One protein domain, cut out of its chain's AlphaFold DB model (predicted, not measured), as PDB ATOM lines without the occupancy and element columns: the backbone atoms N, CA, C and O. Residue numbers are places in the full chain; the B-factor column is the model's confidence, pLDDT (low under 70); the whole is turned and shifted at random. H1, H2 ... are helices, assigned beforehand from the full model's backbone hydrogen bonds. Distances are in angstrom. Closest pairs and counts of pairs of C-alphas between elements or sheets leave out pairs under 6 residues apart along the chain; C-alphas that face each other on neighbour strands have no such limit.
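Overview. This is residues 69 to 168 of the 183 residues of an uncharacterized protein of Caenorhabditis japonica (UniProt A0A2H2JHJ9). Four 20-residue helices, H2 to H5, follow one another end to end as an open zigzag with corners at tight links, and short H1 continues it beyond H2. No helix packs on another, and there is no core. The printed part has 100 residues, all helix in class, with five named helices and no named strand. It is extended, with a radius of gyration of the C-alphas of 22.0 A and spans of 72 by 38 by 33 A.

Arrangement. H3, residues 103 to 122, is only just apart from H2, residues 80 to 99, the closest C-alphas being 8.2 A apart. H3 is only just apart from H4, residues 126 to 145, at 8.3 A. H4 is only just apart from H5, residues 149 to 168, at 8.1 A. H1, residues 69 to 76, is apart from H2 and stands free. In all five helices every O i to N i+4 pair is within hydrogen-bond range.

Along the chain. H2 measures 28.8 A, H3 28.6 A, H4 28.7 A, H5 28.9 A and H1 10.6 A. C-alpha 103 is at (113.503, 185.181, 149.423), C-alpha 168 at (132.504, 171.343, 178.361).

Size, cuts and confidence. The farthest C-alphas, Ile 70 and Asp 168, are 73.6 A apart. The printed part has no cut and no long link. Residues 69 to 78 have pLDDT under 70.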
ATOM      1  N   HIS A  69     127.695 226.215 129.145       53.41
ATOM      2  CA  HIS A  69     128.145 226.327 130.536       53.41
ATOM      3  C   HIS A  69     126.981 226.622 131.487       53.41
ATOM      4  O   HIS A  69     126.852 225.952 132.502       53.41
ATOM      5  N   ILE A  70     126.094 227.560 131.152       56.44
ATOM      6  CA  ILE A  70     124.930 227.930 131.968       56.44
ATOM      7  C   ILE A  70     123.937 226.763 132.058       56.44
ATOM      8  O   ILE A  70     123.465 226.447 133.148       56.44
ATOM      9  N   ALA A  71     123.659 226.056 130.960       55.03
ATOM     10  CA  ALA A  71     122.784 224.881 130.974       55.03
ATOM     11  C   ALA A  71     123.378 223.706 131.778       55.03
ATOM     12  O   ALA A  71     122.662 223.044 132.535       55.03
ATOM     13  N   VAL A  72     124.691 223.471 131.675       54.03
ATOM     14  CA  VAL A  72     125.411 222.443 132.447       54.03
ATOM     15  C   VAL A  72     125.481 222.818 133.932       54.03
ATOM     16  O   VAL A  72     125.238 221.969 134.791       54.03
ATOM     17  N   CYS A  73     125.723 224.089 134.257       52.78
ATOM     18  CA  CYS A  73     125.763 224.593 135.631       52.78
ATOM     19  C   CYS A  73     124.378 224.586 136.299       52.78
ATOM     20  O   CYS A  73     124.273 224.171 137.452       52.78
ATOM     21  N   ASN A  74     123.303 224.933 135.584       56.78
ATOM     22  CA  ASN A  74     121.932 224.886 136.112       56.78
ATOM     23  C   ASN A  74     121.436 223.449 136.347       56.78
ATOM     24  O   ASN A  74     120.686 223.198 137.285       56.78
ATOM     25  N   SER A  75     121.909 222.487 135.552       55.38
ATOM     26  CA  SER A  75     121.611 221.059 135.749       55.38
ATOM     27  C   SER A  75     122.286 220.474 137.001       55.38
ATOM     28  O   SER A  75     121.791 219.513 137.593       55.38
ATOM     29  N   LEU A  76     123.424 221.048 137.410       55.06
ATOM     30  CA  LEU A  76     124.189 220.652 138.598       55.06
ATOM     31  C   LEU A  76     123.784 221.432 139.859       55.06
ATOM     32  O   LEU A  76     123.955 220.928 140.971       55.06
ATOM     33  N   ALA A  77     123.199 222.621 139.703       52.75
ATOM     34  CA  ALA A  77     122.697 223.462 140.784       52.75
ATOM     35  C   ALA A  77     121.322 222.995 141.295       52.75
ATOM     36  O   ALA A  77     120.380 223.773 141.399       52.75
ATOM     37  N   THR A  78     121.185 221.711 141.647       58.94
ATOM     38  CA  THR A  78     119.977 221.264 142.354       58.94
ATOM     39  C   THR A  78     119.993 221.855 143.750       58.94
ATOM     40  O   THR A  78     120.933 221.606 144.514       58.94
ATOM     41  N   THR A  79     118.969 222.629 144.092       73.62
ATOM     42  CA  THR A  79     118.899 223.281 145.403       73.62
ATOM     43  C   THR A  79     118.967 222.231 146.527       73.62
ATOM     44  O   THR A  79     118.551 221.079 146.332       73.62
ATOM     45  N   PRO A  80     119.441 222.574 147.743       75.25
ATOM     46  CA  PRO A  80     119.453 221.634 148.866       75.25
ATOM     47  C   PRO A  80     118.085 220.971 149.094       75.25
ATOM     48  O   PRO A  80     118.022 219.774 149.387       75.25
ATOM     49  N   LYS A  81     116.996 221.716 148.849       79.19
ATOM     50  CA  LYS A  81     115.606 221.246 148.912       79.19
ATOM     51  C   LYS A  81     115.300 220.174 147.858       79.19
ATOM     52  O   LYS A  81     114.821 219.098 148.214       79.19
ATOM     53  N   GLU A  82     115.640 220.399 146.593       81.50
ATOM     54  CA  GLU A  82     115.452 219.405 145.523       81.50
ATOM     55  C   GLU A  82     116.310 218.151 145.735       81.50
ATOM     56  O   GLU A  82     115.848 217.026 145.526       81.50
ATOM     57  N   SER A  83     117.541 218.316 146.232       85.12
ATOM     58  CA  SER A  83     118.426 217.190 146.543       85.12
ATOM     59  C   SER A  83     117.866 216.305 147.668       85.12
ATOM     60  O   SER A  83     117.957 215.074 147.602       85.12
ATOM     61  N   ALA A  84     117.238 216.914 148.680       89.75
ATOM     62  CA  ALA A  84     116.597 216.212 149.785       89.75
ATOM     63  C   ALA A  84     115.347 215.455 149.318       89.75
ATOM     64  O   ALA A  84     115.176 214.283 149.665       89.75
ATOM     65  N   ILE A  85     114.517 216.079 148.474       91.50
ATOM     66  CA  ILE A  85     113.334 215.444 147.876       91.50
ATOM     67  C   ILE A  85     113.748 214.237 147.023       91.50
ATOM     68  O   ILE A  85     113.195 213.146 147.187       91.50
ATOM     69  N   ARG A  86     114.783 214.376 146.184       90.88
ATOM     70  CA  ARG A  86     115.318 213.270 145.370       90.88
ATOM     71  C   ARG A  86     115.828 212.111 146.230       90.88
ATOM     72  O   ARG A  86     115.507 210.960 145.946       90.88
ATOM     73  N   LYS A  87     116.574 212.393 147.305       92.81
ATOM     74  CA  LYS A  87     117.054 211.365 148.251       92.81
ATOM     75  C   LYS A  87     115.906 210.666 148.978       92.81
ATOM     76  O   LYS A  87     115.966 209.453 149.178       92.81
ATOM     77  N   LYS A  88     114.862 211.408 149.364       95.44
ATOM     78  CA  LYS A  88     113.656 210.836 149.981       95.44
ATOM     79  C   LYS A  88     112.959 209.881 149.011       95.44
ATOM     80  O   LYS A  88     112.657 208.757 149.402       95.44
ATOM     81  N   LYS A  89     112.790 210.293 147.748       95.19
ATOM     82  CA  LYS A  89     112.219 209.451 146.688       95.19
ATOM     83  C   LYS A  89     113.057 208.192 146.447       95.19
ATOM     84  O   LYS A  89     112.499 207.103 146.458       95.19
ATOM     85  N   ASP A  90     114.380 208.311 146.320       95.69
ATOM     86  CA  ASP A  90     115.266 207.146 146.144       95.69
ATOM     87  C   ASP A  90     115.185 206.167 147.325       95.69
ATOM     88  O   ASP A  90     115.087 204.952 147.132       95.69
ATOM     89  N   ARG A  91     115.177 206.684 148.562       96.62
ATOM     90  CA  ARG A  91     115.037 205.852 149.763       96.62
ATOM     91  C   ARG A  91     113.727 205.072 149.744       96.62
ATOM     92  O   ARG A  91     113.738 203.894 150.100       96.62
ATOM     93  N   GLU A  92     112.638 205.713 149.336       95.94
ATOM     94  CA  GLU A  92     111.319 205.091 149.262       95.94
ATOM     95  C   GLU A  92     111.236 204.049 148.145       95.94
ATOM     96  O   GLU A  92     110.869 202.907 148.402       95.94
ATOM     97  N   SER A  93     111.719 204.360 146.940       95.94
ATOM     98  CA  SER A  93     111.805 203.370 145.860       95.94
ATOM     99  C   SER A  93     112.655 202.158 146.256       95.94
ATOM    100  O   SER A  93     112.333 201.026 145.911       95.94
ATOM    101  N   ARG A  94     113.729 202.362 147.030       95.44
ATOM    102  CA  ARG A  94     114.555 201.265 147.553       95.44
ATOM    103  C   ARG A  94     113.848 200.447 148.635       95.44
ATOM    104  O   ARG A  94     114.195 199.285 148.816       95.44
ATOM    105  N   ARG A  95     112.915 201.031 149.392       96.00
ATOM    106  CA  ARG A  95     112.093 200.294 150.366       96.00
ATOM    107  C   ARG A  95     111.103 199.389 149.653       96.00
ATOM    108  O   ARG A  95     111.095 198.206 149.964       96.00
ATOM    109  N   LEU A  96     110.381 199.923 148.668       96.69
ATOM    110  CA  LEU A  96     109.436 199.154 147.854       96.69
ATOM    111  C   LEU A  96     110.133 197.964 147.185       96.69
ATOM    112  O   LEU A  96     109.765 196.826 147.439       96.69
ATOM    113  N   ARG A  97     111.268 198.192 146.505       94.69
ATOM    114  CA  ARG A  97     112.055 197.095 145.904       94.69
ATOM    115  C   ARG A  97     112.487 196.013 146.899       94.69
ATOM    116  O   ARG A  97     112.591 194.857 146.519       94.69
ATOM    117  N   ARG A  98     112.784 196.365 148.156       94.00
ATOM    118  CA  ARG A  98     113.151 195.375 149.187       94.00
ATOM    119  C   ARG A  98     111.946 194.629 149.749       94.00
ATOM    120  O   ARG A  98     112.109 193.484 150.161       94.00
ATOM    121  N   ALA A  99     110.790 195.286 149.813       93.81
ATOM    122  CA  ALA A  99     109.538 194.675 150.246       93.81
ATOM    123  C   ALA A  99     109.045 193.657 149.208       93.81
ATOM    124  O   ALA A  99     108.702 192.541 149.583       93.81
ATOM    125  N   ASP A 100     109.132 194.014 147.926       96.75
ATOM    126  CA  ASP A 100     108.698 193.175 146.803       96.75
ATOM    127  C   ASP A 100     109.706 192.066 146.449       96.75
ATOM    128  O   ASP A 100     109.408 191.176 145.655       96.75
ATOM    129  N   SER A 101     110.917 192.109 147.019       94.81
ATOM    130  CA  SER A 101     111.972 191.147 146.700       94.81
ATOM    131  C   SER A 101     111.655 189.749 147.223       94.81
ATOM    132  O   SER A 101     111.196 189.558 148.357       94.81
ATOM    133  N   THR A 102     111.972 188.750 146.405       97.00
ATOM    134  CA  THR A 102     111.768 187.340 146.748       97.00
ATOM    135  C   THR A 102     112.817 186.841 147.748       97.00
ATOM    136  O   THR A 102     113.924 187.372 147.842       97.00
ATOM    137  N   GLU A 103     112.525 185.765 148.485       96.62
ATOM    138  CA  GLU A 103     113.503 185.181 149.423       96.62
ATOM    139  C   GLU A 103     114.790 184.714 148.727       96.62
ATOM    140  O   GLU A 103     115.884 184.854 149.279       96.62
ATOM    141  N   LYS A 104     114.690 184.235 147.481       96.88
ATOM    142  CA  LYS A 104     115.856 183.861 146.669       96.88
ATOM    143  C   LYS A 104     116.734 185.075 146.360       96.88
ATOM    144  O   LYS A 104     117.951 184.998 146.501       96.88
ATOM    145  N   GLU A 105     116.138 186.197 145.974       96.06
ATOM    146  CA  GLU A 105     116.866 187.449 145.741       96.06
ATOM    147  C   GLU A 105     117.504 187.986 147.021       96.06
ATOM    148  O   GLU A 105     118.687 188.317 147.006       96.06
ATOM    149  N   LYS A 106     116.783 187.978 148.150       96.38
ATOM    150  CA  LYS A 106     117.341 188.361 149.458       96.38
ATOM    151  C   LYS A 106     118.510 187.465 149.856       96.38
ATOM    152  O   LYS A 106     119.495 187.947 150.417       96.38
ATOM    153  N   MET A 107     118.432 186.164 149.576       97.44
ATOM    154  CA  MET A 107     119.528 185.227 149.819       97.44
ATOM    155  C   MET A 107     120.742 185.552 148.941       97.44
ATOM    156  O   MET A 107     121.850 185.667 149.464       97.44
ATOM    157  N   MET A 108     120.541 185.769 147.638       97.12
ATOM    158  CA  MET A 108     121.616 186.169 146.720       97.12
ATOM    159  C   MET A 108     122.239 187.512 147.122       97.12
ATOM    160  O   MET A 108     123.462 187.636 147.143       97.12
ATOM    161  N   GLU A 109     121.428 188.491 147.530       95.69
ATOM    162  CA  GLU A 109     121.899 189.787 148.025       95.69
ATOM    163  C   GLU A 109     122.738 189.618 149.306       95.69
ATOM    164  O   GLU A 109     123.798 190.229 149.437       95.69
ATOM    165  N   ARG A 110     122.331 188.748 150.243       97.12
ATOM    166  CA  ARG A 110     123.118 188.438 151.456       97.12
ATOM    167  C   ARG A 110     124.466 187.805 151.120       97.12
ATOM    168  O   ARG A 110     125.469 188.172 151.739       97.12
ATOM    169  N   ILE A 111     124.501 186.880 150.160       97.50
ATOM    170  CA  ILE A 111     125.740 186.233 149.708       97.50
ATOM    171  C   ILE A 111     126.655 187.273 149.054       97.50
ATOM    172  O   ILE A 111     127.798 187.425 149.483       97.50
ATOM    173  N   SER A 112     126.136 188.052 148.104       97.62
ATOM    174  CA  SER A 112     126.891 189.098 147.405       97.62
ATOM    175  C   SER A 112     127.443 190.159 148.368       97.62
ATOM    176  O   SER A 112     128.635 190.467 148.343       97.62
ATOM    177  N   ASN A 113     126.623 190.641 149.308       97.25
ATOM    178  CA  ASN A 113     127.055 191.587 150.341       97.25
ATOM    179  C   ASN A 113     128.149 191.002 151.240       97.25
ATOM    180  O   ASN A 113     129.067 191.714 151.655       97.25
ATOM    181  N   SER A 114     128.062 189.709 151.556       97.38
ATOM    182  CA  SER A 114     129.081 189.025 152.348       97.38
ATOM    183  C   SER A 114     130.392 188.903 151.572       97.38
ATOM    184  O   SER A 114     131.440 189.217 152.129       97.38
ATOM    185  N   GLN A 115     130.339 188.537 150.289       97.56
ATOM    186  CA  GLN A 115     131.510 188.436 149.413       97.56
ATOM    187  C   GLN A 115     132.204 189.790 149.230       97.56
ATOM    188  O   GLN A 115     133.390 189.905 149.527       97.56
ATOM    189  N   SER A 116     131.462 190.840 148.871       96.88
ATOM    190  CA  SER A 116     132.016 192.196 148.725       96.88
ATOM    191  C   SER A 116     132.631 192.713 150.038       96.88
ATOM    192  O   SER A 116     133.695 193.341 150.061       96.88
ATOM    193  N   LYS A 117     132.017 192.394 151.186       95.69
ATOM    194  CA  LYS A 117     132.574 192.735 152.504       95.69
ATOM    195  C   LYS A 117     133.855 191.962 152.828       95.69
ATOM    196  O   LYS A 117     134.682 192.472 153.579       95.69
ATOM    197  N   LEU A 118     134.004 190.734 152.342       95.94
ATOM    198  CA  LEU A 118     135.235 189.966 152.512       95.94
ATOM    199  C   LEU A 118     136.340 190.518 151.616       95.94
ATOM    200  O   LEU A 118     137.423 190.787 152.121       95.94
ATOM    201  N   GLU A 119     136.044 190.784 150.348       95.69
ATOM    202  CA  GLU A 119     136.987 191.380 149.397       95.69
ATOM    203  C   GLU A 119     137.556 192.705 149.925       95.69
ATOM    204  O   GLU A 119     138.767 192.868 150.066       95.69
ATOM    205  N   THR A 120     136.681 193.605 150.382       94.25
ATOM    206  CA  THR A 120     137.102 194.884 150.981       94.25
ATOM    207  C   THR A 120     137.899 194.733 152.278       94.25
ATOM    208  O   THR A 120     138.688 195.617 152.601       94.25
ATOM    209  N   ARG A 121     137.711 193.640 153.032       94.44
ATOM    210  CA  ARG A 121     138.488 193.343 154.249       94.44
ATOM    211  C   ARG A 121     139.861 192.763 153.941       94.44
ATOM    212  O   ARG A 121     140.785 193.021 154.701       94.44
ATOM    213  N   LEU A 122     139.980 191.967 152.881       94.12
ATOM    214  CA  LEU A 122     141.244 191.353 152.474       94.12
ATOM    215  C   LEU A 122     142.229 192.402 151.949       94.12
ATOM    216  O   LEU A 122     143.419 192.307 152.220       94.12
ATOM    217  N   SER A 123     141.725 193.432 151.268       93.25
ATOM    218  CA  SER A 123     142.530 194.552 150.760       93.25
ATOM    219  C   SER A 123     142.638 195.732 151.740       93.25
ATOM    220  O   SER A 123     143.098 196.811 151.365       93.25
ATOM    221  N   GLU A 124     142.167 195.584 152.982       94.44
ATOM    222  CA  GLU A 124     142.145 196.670 153.964       94.44
ATOM    223  C   GLU A 124     143.547 196.915 154.542       94.44
ATOM    224  O   GLU A 124     144.204 195.996 155.027       94.44
ATOM    225  N   THR A 125     143.999 198.169 154.544       95.81
ATOM    226  CA  THR A 125     145.266 198.541 155.185       95.81
ATOM    227  C   THR A 125     145.154 198.480 156.709       95.81
ATOM    228  O   THR A 125     144.082 198.702 157.280       95.81
ATOM    229  N   GLN A 126     146.277 198.251 157.392       94.69
ATOM    230  CA  GLN A 126     146.325 198.151 158.856       94.69
ATOM    231  C   GLN A 126     145.734 199.388 159.562       94.69
ATOM    232  O   GLN A 126     144.933 199.255 160.487       94.69
ATOM    233  N   GLU A 127     146.042 200.593 159.079       94.81
ATOM    234  CA  GLU A 127     145.504 201.846 159.626       94.81
ATOM    235  C   GLU A 127     143.964 201.906 159.532       94.81
ATOM    236  O   GLU A 127     143.275 202.304 160.478       94.81
ATOM    237  N   ARG A 128     143.388 201.463 158.404       94.62
ATOM    238  CA  ARG A 128     141.927 201.379 158.243       94.62
ATOM    239  C   ARG A 128     141.324 200.320 159.161       94.62
ATOM    240  O   ARG A 128     140.281 200.580 159.770       94.62
ATOM    241  N   VAL A 129     141.999 199.182 159.339       95.69
ATOM    242  CA  VAL A 129     141.578 198.137 160.284       95.69
ATOM    243  C   VAL A 129     141.512 198.688 161.708       95.69
ATOM    244  O   VAL A 129     140.541 198.419 162.418       95.69
ATOM    245  N   GLU A 130     142.491 199.479 162.137       96.44
ATOM    246  CA  GLU A 130     142.525 200.074 163.477       96.44
ATOM    247  C   GLU A 130     141.437 201.129 163.677       96.44
ATOM    248  O   GLU A 130     140.701 201.059 164.666       96.44
ATOM    249  N   LYS A 131     141.235 202.023 162.701       96.69
ATOM    250  CA  LYS A 131     140.111 202.980 162.688       96.69
ATOM    251  C   LYS A 131     138.756 202.273 162.760       96.69
ATOM    252  O   LYS A 131     137.851 202.682 163.489       96.69
ATOM    253  N   ARG A 132     138.602 201.162 162.042       95.88
ATOM    254  CA  ARG A 132     137.385 200.350 162.097       95.88
ATOM    255  C   ARG A 132     137.230 199.657 163.449       95.88
ATOM    256  O   ARG A 132     136.127 199.634 163.991       95.88
ATOM    257  N   ARG A 133     138.304 199.107 164.025       96.88
ATOM    258  CA  ARG A 133     138.287 198.485 165.361       96.88
ATOM    259  C   ARG A 133     137.918 199.498 166.443       96.88
ATOM    260  O   ARG A 133     137.106 199.165 167.306       96.88
ATOM    261  N   SER A 134     138.463 200.713 166.397       96.94
ATOM    262  CA  SER A 134     138.130 201.770 167.356       96.94
ATOM    263  C   SER A 134     136.668 202.210 167.217       96.94
ATOM    264  O   SER A 134     135.956 202.254 168.220       96.94
ATOM    265  N   SER A 135     136.176 202.396 165.987       97.25
ATOM    266  CA  SER A 135     134.762 202.686 165.704       97.25
ATOM    267  C   SER A 135     133.813 201.576 166.186       97.25
ATOM    268  O   SER A 135     132.780 201.844 166.797       97.25
ATOM    269  N   LEU A 136     134.171 200.304 165.983       96.75
ATOM    270  CA  LEU A 136     133.375 199.176 166.477       96.75
ATOM    271  C   LEU A 136     133.340 199.126 168.008       96.75
ATOM    272  O   LEU A 136     132.287 198.857 168.585       96.75
ATOM    273  N   ARG A 137     134.469 199.402 168.675       97.44
ATOM    274  CA  ARG A 137     134.537 199.468 170.143       97.44
ATOM    275  C   ARG A 137     133.677 200.602 170.694       97.44
ATOM    276  O   ARG A 137     132.932 200.373 171.647       97.44
ATOM    277  N   SER A 138     133.738 201.793 170.096       97.50
ATOM    278  CA  SER A 138     132.915 202.927 170.529       97.50
ATOM    279  C   SER A 138     131.425 202.671 170.286       97.50
ATOM    280  O   SER A 138     130.623 202.894 171.191       97.50
ATOM    281  N   ASN A 139     131.048 202.094 169.138       97.50
ATOM    282  CA  ASN A 139     129.661 201.712 168.860       97.50
ATOM    283  C   ASN A 139     129.145 200.645 169.835       97.50
ATOM    284  O   ASN A 139     128.026 200.758 170.329       97.50
ATOM    285  N   ALA A 140     129.960 199.634 170.149       96.06
ATOM    286  CA  ALA A 140     129.601 198.621 171.134       96.06
ATOM    287  C   ALA A 140     129.387 199.246 172.519       96.06
ATOM    288  O   ALA A 140     128.403 198.925 173.178       96.06
ATOM    289  N   LYS A 141     130.261 200.170 172.942       96.75
ATOM    290  CA  LYS A 141     130.108 200.903 174.207       96.75
ATOM    291  C   LYS A 141     128.821 201.733 174.229       96.75
ATOM    292  O   LYS A 141     128.095 201.670 175.214       96.75
ATOM    293  N   ALA A 142     128.520 202.450 173.146       96.69
ATOM    294  CA  ALA A 142     127.292 203.232 173.025       96.69
ATOM    295  C   ALA A 142     126.041 202.344 173.117       96.69
ATOM    296  O   ALA A 142     125.147 202.633 173.904       96.69
ATOM    297  N   LYS A 143     126.022 201.211 172.400       96.00
ATOM    298  CA  LYS A 143     124.922 200.239 172.475       96.00
ATOM    299  C   LYS A 143     124.751 199.665 173.877       96.00
ATOM    300  O   LYS A 143     123.626 199.593 174.349       96.00
ATOM    301  N   ARG A 144     125.856 199.323 174.553       94.75
ATOM    302  CA  ARG A 144     125.835 198.833 175.940       94.75
ATOM    303  C   ARG A 144     125.247 199.849 176.914       94.75
ATOM    304  O   ARG A 144     124.602 199.450 177.872       94.75
ATOM    305  N   ALA A 145     125.488 201.139 176.688       95.19
ATOM    306  CA  ALA A 145     124.938 202.204 177.521       95.19
ATOM    307  C   ALA A 145     123.427 202.395 177.306       95.19
ATOM    308  O   ALA A 145     122.729 202.765 178.243       95.19
ATOM    309  N   SER A 146     122.924 202.114 176.100       96.56
ATOM    310  CA  SER A 146     121.496 202.172 175.765       96.56
ATOM    311  C   SER A 146     120.737 200.851 175.976       96.56
ATOM    312  O   SER A 146     119.565 200.777 175.620       96.56
ATOM    313  N   GLU A 147     121.391 199.795 176.476       96.38
ATOM    314  CA  GLU A 147     120.750 198.493 176.733       96.38
ATOM    315  C   GLU A 147     119.655 198.638 177.801       96.38
ATOM    316  O   GLU A 147     119.866 199.244 178.856       96.38
ATOM    317  N   THR A 148     118.495 198.021 177.564       97.44
ATOM    318  CA  THR A 148     117.476 197.867 178.611       97.44
ATOM    319  C   THR A 148     117.932 196.837 179.653       97.44
ATOM    320  O   THR A 148     118.850 196.045 179.419       97.44
ATOM    321  N   LYS A 149     117.286 196.819 180.828       95.69
ATOM    322  CA  LYS A 149     117.600 195.838 181.883       95.69
ATOM    323  C   LYS A 149     117.417 194.394 181.396       95.69
ATOM    324  O   LYS A 149     118.271 193.563 181.684       95.69
ATOM    325  N   GLU A 150     116.366 194.133 180.624       95.69
ATOM    326  CA  GLU A 150     116.070 192.822 180.029       95.69
ATOM    327  C   GLU A 150     117.122 192.409 178.994       95.69
ATOM    328  O   GLU A 150     117.714 191.339 179.092       95.69
ATOM    329  N   GLN A 151     117.474 193.299 178.060       96.38
ATOM    330  CA  GLN A 151     118.532 193.018 177.079       96.38
ATOM    331  C   GLN A 151     119.879 192.734 177.757       96.38
ATOM    332  O   GLN A 151     120.668 191.899 177.306       96.38
ATOM    333  N   ARG A 152     120.155 193.424 178.870       95.94
ATOM    334  CA  ARG A 152     121.366 193.212 179.659       95.94
ATOM    335  C   ARG A 152     121.374 191.828 180.310       95.94
ATOM    336  O   ARG A 152     122.412 191.164 180.255       95.94
ATOM    337  N   THR A 153     120.272 191.388 180.918       96.31
ATOM    338  CA  THR A 153     120.184 190.056 181.539       96.31
ATOM    339  C   THR A 153     120.252 188.950 180.492       96.31
ATOM    340  O   THR A 153     121.052 188.030 180.658       96.31
ATOM    341  N   GLU A 154     119.539 189.078 179.372       96.69
ATOM    342  CA  GLU A 154     119.625 188.151 178.233       96.69
ATOM    343  C   GLU A 154     121.062 188.004 177.726       96.69
ATOM    344  O   GLU A 154     121.569 186.890 177.572       96.69
ATOM    345  N   ARG A 155     121.768 189.127 177.535       96.12
ATOM    346  CA  ARG A 155     123.173 189.122 177.110       96.12
ATOM    347  C   ARG A 155     124.067 188.394 178.112       96.12
ATOM    348  O   ARG A 155     124.955 187.646 177.696       96.12
ATOM    349  N   PHE A 156     123.883 188.620 179.413       95.38
ATOM    350  CA  PHE A 156     124.669 187.935 180.442       95.38
ATOM    351  C   PHE A 156     124.396 186.433 180.468       95.38
ATOM    352  O   PHE A 156     125.353 185.658 180.499       95.38
ATOM    353  N   THR A 157     123.132 186.022 180.384       96.62
ATOM    354  CA  THR A 157     122.729 184.611 180.327       96.62
ATOM    355  C   THR A 157     123.277 183.918 179.081       96.62
ATOM    356  O   THR A 157     123.860 182.837 179.170       96.62
ATOM    357  N   TYR A 158     123.181 184.555 177.913       96.44
ATOM    358  CA  TYR A 158     123.759 184.035 176.672       96.44
ATOM    359  C   TYR A 158     125.281 183.854 176.772       96.44
ATOM    360  O   TYR A 158     125.832 182.833 176.361       96.44
ATOM    361  N   HIS A 159     125.992 184.837 177.334       95.38
ATOM    362  CA  HIS A 159     127.437 184.714 177.489       95.38
ATOM    363  C   HIS A 159     127.823 183.626 178.494       95.38
ATOM    364  O   HIS A 159     128.717 182.839 178.192       95.38
ATOM    365  N   SER A 160     127.169 183.550 179.657       95.00
ATOM    366  CA  SER A 160     127.506 182.562 180.689       95.00
ATOM    367  C   SER A 160     127.290 181.126 180.199       95.00
ATOM    368  O   SER A 160     128.180 180.289 180.350       95.00
ATOM    369  N   THR A 161     126.164 180.861 179.534       95.56
ATOM    370  CA  THR A 161     125.860 179.562 178.908       95.56
ATOM    371  C   THR A 161     126.865 179.207 177.816       95.56
ATOM    372  O   THR A 161     127.437 178.121 177.842       95.56
ATOM    373  N   ARG A 162     127.191 180.144 176.915       96.12
ATOM    374  CA  ARG A 162     128.218 179.928 175.883       96.12
ATOM    375  C   ARG A 162     129.582 179.569 176.479       96.12
ATOM    376  O   ARG A 162     130.264 178.695 175.947       96.12
ATOM    377  N   TYR A 163     130.002 180.247 177.550       92.62
ATOM    378  CA  TYR A 163     131.283 179.965 178.205       92.62
ATOM    379  C   TYR A 163     131.310 178.583 178.861       92.62
ATOM    380  O   TYR A 163     132.326 177.898 178.746       92.62
ATOM    381  N   ARG A 164     130.210 178.163 179.499       92.12
ATOM    382  CA  ARG A 164     130.071 176.806 180.052       92.12
ATOM    383  C   ARG A 164     130.160 175.757 178.950       92.12
ATOM    384  O   ARG A 164     131.087 174.959 178.971       92.12
ATOM    385  N   ASN A 165     129.341 175.882 177.906       94.06
ATOM    386  CA  ASN A 165     129.348 174.947 176.779       94.06
ATOM    387  C   ASN A 165     130.733 174.843 176.125       94.06
ATOM    388  O   ASN A 165     131.175 173.756 175.774       94.06
ATOM    389  N   LYS A 166     131.459 175.966 175.991       94.12
ATOM    390  CA  LYS A 166     132.811 175.945 175.418       94.12
ATOM    391  C   LYS A 166     133.829 175.260 176.329       94.12
ATOM    392  O   LYS A 166     134.797 174.690 175.833       94.12
ATOM    393  N   LYS A 167     133.653 175.352 177.648       92.44
ATOM    394  CA  LYS A 167     134.471 174.620 178.619       92.44
ATOM    395  C   LYS A 167     134.183 173.123 178.523       92.44
ATOM    396  O   LYS A 167     135.126 172.346 178.446       92.44
ATOM    397  N   ASP A 168     132.914 172.744 178.452       93.06
ATOM    398  CA  ASP A 168     132.504 171.343 178.361       93.06
ATOM    399  C   ASP A 168     132.979 170.705 177.049       93.06
ATOM    400  O   ASP A 168     133.507 169.598 177.066       93.06
TER     401      ASP A 168